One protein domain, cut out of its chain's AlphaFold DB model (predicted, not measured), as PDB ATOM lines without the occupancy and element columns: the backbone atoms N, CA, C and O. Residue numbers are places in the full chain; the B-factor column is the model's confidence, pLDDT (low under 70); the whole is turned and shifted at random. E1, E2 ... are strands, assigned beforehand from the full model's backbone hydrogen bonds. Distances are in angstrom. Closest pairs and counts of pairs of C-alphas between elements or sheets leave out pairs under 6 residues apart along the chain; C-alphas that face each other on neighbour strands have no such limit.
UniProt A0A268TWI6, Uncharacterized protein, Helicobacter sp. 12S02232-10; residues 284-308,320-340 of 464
ATOM      1  N   LEU A 284      96.032 164.311 111.934       72.44
ATOM      2  CA  LEU A 284      94.766 163.826 112.477       72.44
ATOM      3  C   LEU A 284      93.818 163.472 111.333       72.44
ATOM      4  O   LEU A 284      93.959 164.064 110.257       72.44
ATOM      5  N   PRO A 285      92.843 162.572 111.534       73.69
ATOM      6  CA  PRO A 285      91.867 162.280 110.494       73.69
ATOM      7  C   PRO A 285      91.021 163.519 110.283       73.69
ATOM      8  O   PRO A 285      90.832 164.318 111.209       73.69
ATOM      9  N   ASN A 286      90.559 163.735 109.053       80.88
ATOM     10  CA  ASN A 286      89.643 164.843 108.845       80.88
ATOM     11  C   ASN A 286      88.336 164.497 109.547       80.88
ATOM     12  O   ASN A 286      87.859 163.367 109.453       80.88
ATOM     13  N   ILE A 287      87.762 165.468 110.241       82.56
ATOM     14  CA  ILE A 287      86.460 165.299 110.868       82.56
ATOM     15  C   ILE A 287      85.484 166.081 110.009       82.56
ATOM     16  O   ILE A 287      85.556 167.309 109.942       82.56
ATOM     17  N   THR A 288      84.593 165.347 109.350       86.06
ATOM     18  CA  THR A 288      83.526 165.909 108.529       86.06
ATOM     19  C   THR A 288      82.164 165.556 109.108       86.06
ATOM     20  O   THR A 288      81.983 164.466 109.649       86.06
ATOM     21  N   GLY A 289      81.186 166.439 108.963       83.56
ATOM     22  CA  GLY A 289      79.807 166.174 109.367       83.56
ATOM     23  C   GLY A 289      78.848 167.203 108.791       83.56
ATOM     24  O   GLY A 289      79.284 168.231 108.285       83.56
ATOM     25  N   ALA A 290      77.548 166.943 108.874       82.44
ATOM     26  CA  ALA A 290      76.525 167.884 108.437       82.44
ATOM     27  C   ALA A 290      75.371 167.915 109.438       82.44
ATOM     28  O   ALA A 290      75.030 166.894 110.039       82.44
ATOM     29  N   PHE A 291      74.768 169.087 109.617       75.81
ATOM     30  CA  PHE A 291      73.581 169.270 110.446       75.81
ATOM     31  C   PHE A 291      72.652 170.333 109.852       75.81
ATOM     32  O   PHE A 291      73.053 171.149 109.021       75.81
ATOM     33  N   TRP A 292      71.396 170.322 110.297       74.75
ATOM     34  CA  TRP A 292      70.395 171.318 109.920       74.75
ATOM     35  C   TRP A 292      70.446 172.499 110.889       74.75
ATOM     36  O   TRP A 292      70.222 172.324 112.086       74.75
ATOM     37  N   GLY A 293      70.755 173.689 110.373       69.19
ATOM     38  CA  GLY A 293      70.788 174.937 111.138       69.19
ATOM     39  C   GLY A 293      69.709 175.917 110.680       69.19
ATOM     40  O   GLY A 293      69.334 175.930 109.504       69.19
ATOM     41  N   ASP A 294      69.214 176.746 111.603       64.75
ATOM     42  CA  ASP A 294      68.363 177.888 111.255       64.75
ATOM     43  C   ASP A 294      69.201 178.975 110.554       64.75
ATOM     44  O   ASP A 294      70.395 179.139 110.798       64.75
ATOM     45  N   SER A 295      68.566 179.699 109.641       59.50
ATOM     46  CA  SER A 295      69.145 180.530 108.580       59.50
ATOM     47  C   SER A 295      69.899 181.800 109.016       59.50
ATOM     48  O   SER A 295      70.184 182.657 108.177       59.50
ATOM     49  N   GLN A 296      70.253 181.948 110.294       57.38
ATOM     50  CA  GLN A 296      70.835 183.178 110.840       57.38
ATOM     51  C   GLN A 296      72.278 182.970 111.326       57.38
ATOM     52  O   GLN A 296      72.528 182.749 112.507       57.38
ATOM     53  N   GLY A 297      73.249 183.067 110.412       60.03
ATOM     54  CA  GLY A 297      74.675 183.064 110.752       60.03
ATOM     55  C   GLY A 297      75.598 183.057 109.530       60.03
ATOM     56  O   GLY A 297      75.211 182.577 108.467       60.03
ATOM     57  N   GLY A 298      76.803 183.619 109.677       61.56
ATOM     58  CA  GLY A 298      77.861 183.574 108.661       61.56
ATOM     59  C   GLY A 298      78.738 182.328 108.807       61.56
ATOM     60  O   GLY A 298      79.008 181.888 109.924       61.56
ATOM     61  N   ASP A 299      79.190 181.774 107.687       70.44
ATOM     62  CA  ASP A 299      80.078 180.620 107.624       70.44
ATOM     63  C   ASP A 299      81.556 181.036 107.555       70.44
ATOM     64  O   ASP A 299      81.988 181.763 106.664       70.44
ATOM     65  N   ASN A 300      82.357 180.590 108.526       72.88
ATOM     66  CA  ASN A 300      83.798 180.829 108.557       72.88
ATOM     67  C   ASN A 300      84.526 179.672 109.264       72.88
ATOM     68  O   ASN A 300      83.945 178.954 110.082       72.88
ATOM     69  N   GLY A 301      85.811 179.488 108.964       82.81
ATOM     70  CA  GLY A 301      86.620 178.401 109.514       82.81
ATOM     71  C   GLY A 301      86.149 177.024 109.034       82.81
ATOM     72  O   GLY A 301      86.131 176.743 107.839       82.81
ATOM     73  N   ALA A 302      85.816 176.129 109.966       85.31
ATOM     74  CA  ALA A 302      85.533 174.724 109.668       85.31
ATOM     75  C   ALA A 302      84.125 174.523 109.093       85.31
ATOM     76  O   ALA A 302      83.862 173.510 108.456       85.31
ATOM     77  N   PHE A 303      83.223 175.487 109.280       85.38
ATOM     78  CA  PHE A 303      81.833 175.373 108.851       85.38
ATOM     79  C   PHE A 303      81.603 176.026 107.485       85.38
ATOM     80  O   PHE A 303      82.218 177.047 107.169       85.38
ATOM     81  N   TRP A 304      80.751 175.428 106.655       84.06
ATOM     82  CA  TRP A 304      80.245 176.025 105.411       84.06
ATOM     83  C   TRP A 304      78.799 175.640 105.159       84.06
ATOM     84  O   TRP A 304      78.316 174.629 105.660       84.06
ATOM     85  N   ILE A 305      78.108 176.460 104.376       78.25
ATOM     86  CA  ILE A 305      76.707 176.249 104.033       78.25
ATOM     87  C   ILE A 305      76.619 175.729 102.601       78.25
ATOM     88  O   ILE A 305      77.205 176.306 101.684       78.25
ATOM     89  N   GLU A 306      75.869 174.649 102.395       75.88
ATOM     90  CA  GLU A 306      75.613 174.146 101.048       75.88
ATOM     91  C   GLU A 306      74.687 175.090 100.278       75.88
ATOM     92  O   GLU A 306      73.638 175.511 100.773       75.88
ATOM     93  N   ASN A 307      75.073 175.430  99.047       65.81
ATOM     94  CA  ASN A 307      74.238 176.232  98.161       65.81
ATOM     95  C   ASN A 307      73.119 175.353  97.583       65.81
ATOM     96  O   ASN A 307      73.277 174.733  96.536       65.81
ATOM     97  N   GLY A 308      71.984 175.315  98.278       60.41
ATOM     98  CA  GLY A 308      70.785 174.581  97.885       60.41
ATOM     99  C   GLY A 308      69.586 175.040  98.713       60.41
ATOM    100  O   GLY A 308      69.734 175.384  99.884       60.41
ATOM    101  N   LYS A 320      68.991 175.502 106.608       73.69
ATOM    102  CA  LYS A 320      70.108 175.242 105.686       73.69
ATOM    103  C   LYS A 320      70.959 174.082 106.199       73.69
ATOM    104  O   LYS A 320      71.178 173.957 107.408       73.69
ATOM    105  N   ILE A 321      71.468 173.261 105.282       77.19
ATOM    106  CA  ILE A 321      72.460 172.235 105.615       77.19
ATOM    107  C   ILE A 321      73.796 172.942 105.834       77.19
ATOM    108  O   ILE A 321      74.348 173.570 104.928       77.19
ATOM    109  N   THR A 322      74.290 172.859 107.065       81.00
ATOM    110  CA  THR A 322      75.619 173.337 107.432       81.00
ATOM    111  C   THR A 322      76.545 172.138 107.534       81.00
ATOM    112  O   THR A 322      76.290 171.200 108.288       81.00
ATOM    113  N   HIS A 323      77.628 172.182 106.773       85.81
ATOM    114  CA  HIS A 323      78.699 171.203 106.791       85.81
ATOM    115  C   HIS A 323      79.811 171.661 107.729       85.81
ATOM    116  O   HIS A 323      80.085 172.851 107.872       85.81
ATOM    117  N   PHE A 324      80.472 170.697 108.346       86.56
ATOM    118  CA  PHE A 324      81.678 170.848 109.138       86.56
ATOM    119  C   PHE A 324      82.801 170.078 108.453       86.56
ATOM    120  O   PHE A 324      82.618 168.920 108.086       86.56
ATOM    121  N   ASP A 325      83.949 170.722 108.301       87.81
ATOM    122  CA  ASP A 325      85.191 170.151 107.799       87.81
ATOM    123  C   ASP A 325      86.361 170.794 108.557       87.81
ATOM    124  O   ASP A 325      86.727 171.955 108.334       87.81
ATOM    125  N   ALA A 326      86.939 170.035 109.486       85.00
ATOM    126  CA  ALA A 326      88.010 170.514 110.352       85.00
ATOM    127  C   ALA A 326      89.277 170.931 109.574       85.00
ATOM    128  O   ALA A 326      89.977 171.861 109.997       85.00
ATOM    129  N   SER A 327      89.549 170.310 108.417       84.62
ATOM    130  CA  SER A 327      90.713 170.623 107.575       84.62
ATOM    131  C   SER A 327      90.680 172.047 107.008       84.62
ATOM    132  O   SER A 327      91.731 172.643 106.769       84.62
ATOM    133  N   ARG A 328      89.484 172.649 106.888       83.25
ATOM    134  CA  ARG A 328      89.311 174.044 106.444       83.25
ATOM    135  C   ARG A 328      89.815 175.065 107.465       83.25
ATOM    136  O   ARG A 328      90.131 176.188 107.088       83.25
ATOM    137  N   SER A 329      89.904 174.690 108.744       83.31
ATOM    138  CA  SER A 329      90.433 175.563 109.808       83.31
ATOM    139  C   SER A 329      91.880 175.287 110.171       83.31
ATOM    140  O   SER A 329      92.603 176.209 110.540       83.31
ATOM    141  N   SER A 330      92.306 174.026 110.128       77.00
ATOM    142  CA  SER A 330      93.677 173.665 110.455       77.00
ATOM    143  C   SER A 330      94.157 172.538 109.555       77.00
ATOM    144  O   SER A 330      93.525 171.481 109.515       77.00
ATOM    145  N   PRO A 331      95.324 172.702 108.910       73.56
ATOM    146  CA  PRO A 331      95.857 171.691 108.012       73.56
ATOM    147  C   PRO A 331      96.308 170.419 108.744       73.56
ATOM    148  O   PRO A 331      96.753 169.491 108.084       73.56
ATOM    149  N   ILE A 332      96.253 170.359 110.084       69.25
ATOM    150  CA  ILE A 332      96.564 169.137 110.839       69.25
ATOM    151  C   ILE A 332      95.463 168.071 110.705       69.25
ATOM    152  O   ILE A 332      95.777 166.885 110.768       69.25
ATOM    153  N   TYR A 333      94.205 168.476 110.487       71.88
ATOM    154  CA  TYR A 333      93.081 167.569 110.243       71.88
ATOM    155  C   TYR A 333      93.071 167.113 108.777       71.88
ATOM    156  O   TYR A 333      93.286 167.909 107.868       71.88
ATOM    157  N   GLY A 334      92.843 165.821 108.551       63.31
ATOM    158  CA  GLY A 334      92.929 165.151 107.248       63.31
ATOM    159  C   GLY A 334      94.297 164.583 106.877       63.31
ATOM    160  O   GLY A 334      94.428 164.010 105.802       63.31
ATOM    161  N   ARG A 335      95.318 164.720 107.733       67.06
ATOM    162  CA  ARG A 335      96.699 164.307 107.420       67.06
ATOM    163  C   ARG A 335      97.072 162.882 107.842       67.06
ATOM    164  O   ARG A 335      98.084 162.381 107.363       67.06
ATOM    165  N   SER A 336      96.340 162.235 108.751       63.81
ATOM    166  CA  SER A 336      96.573 160.819 109.118       63.81
ATOM    167  C   SER A 336      95.333 160.222 109.782       63.81
ATOM    168  O   SER A 336      94.458 160.980 110.134       63.81
ATOM    169  N   ASP A 337      95.228 158.913 109.997       56.69
ATOM    170  CA  ASP A 337      94.002 158.293 110.534       56.69
ATOM    171  C   ASP A 337      93.935 158.203 112.078       56.69
ATOM    172  O   ASP A 337      93.013 157.599 112.622       56.69
ATOM    173  N   GLY A 338      94.900 158.775 112.814       55.00
ATOM    174  CA  GLY A 338      95.002 158.645 114.280       55.00
ATOM    175  C   GLY A 338      95.120 159.962 115.056       55.00
ATOM    176  O   GLY A 338      95.550 160.975 114.516       55.00
ATOM    177  N   VAL A 339      94.766 159.934 116.348       62.41
ATOM    178  CA  VAL A 339      94.900 161.045 117.316       62.41
ATOM    179  C   VAL A 339      95.987 160.697 118.342       62.41
ATOM    180  O   VAL A 339      96.061 159.550 118.778       62.41
ATOM    181  N   GLU A 340      96.839 161.656 118.735       65.31
ATOM    182  CA  GLU A 340      97.808 161.432 119.824       65.31
ATOM    183  C   GLU A 340      97.091 161.164 121.157       65.31
ATOM    184  O   GLU A 340      96.142 161.857 121.519       65.31
TER     185      GLU A 340
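Overview. This is residues 284 to 308 and 320 to 340 of the 464 residues of an uncharacterized protein of Helicobacter sp. 12S02232-10 (UniProt A0A268TWI6). Little regular structure is present: a small antiparallel sheet in the order E1, E3, E2 makes one part of a loose rod, and residues 326 to 340, with no named element, wind away to the other end. Residues 294 to 302 loop from edge strand E1 to edge strand E2. The printed part has 46 residues with three named strands, E1, E2 and E3 in that order along the chain, and no named helix; the class is all strand, though the named elements hold only 15 of the 46 printed residues. The radius of gyration of the C-alphas is 12.0 A and the spans are 36 by 16 by 15 A.

Arrangement. E1, residues 288 to 293, is antiparallel to inner strand E3, residues 320 to 325, at 156 degrees; N 291 and O 322 are 2.9 A apart. E2, residues 303 to 305, is antiparallel to E3 at 147 degrees; N 323 and O 304 are 2.8 A apart. E1 and E2 are apart.

Along the chain. E1 is 15.8 A long from C-alpha 288 at (83.526, 165.909, 108.529). E2 measures 7.1 A. E3 is 16.1 A long, ending at C-alpha 325, (85.191, 170.151, 107.799).

Size, cuts and confidence. The C-alphas farthest apart, Gly 308 and Glu 340, are 37.2 A apart. Residues 309 to 319 are not printed; C-alphas 308 and 320 are 7.9 A apart across the cut. The E1 to E2 link is short. Confidence is under 70 at residues 293 to 298, 307 to 308, 332 and 334 to 340.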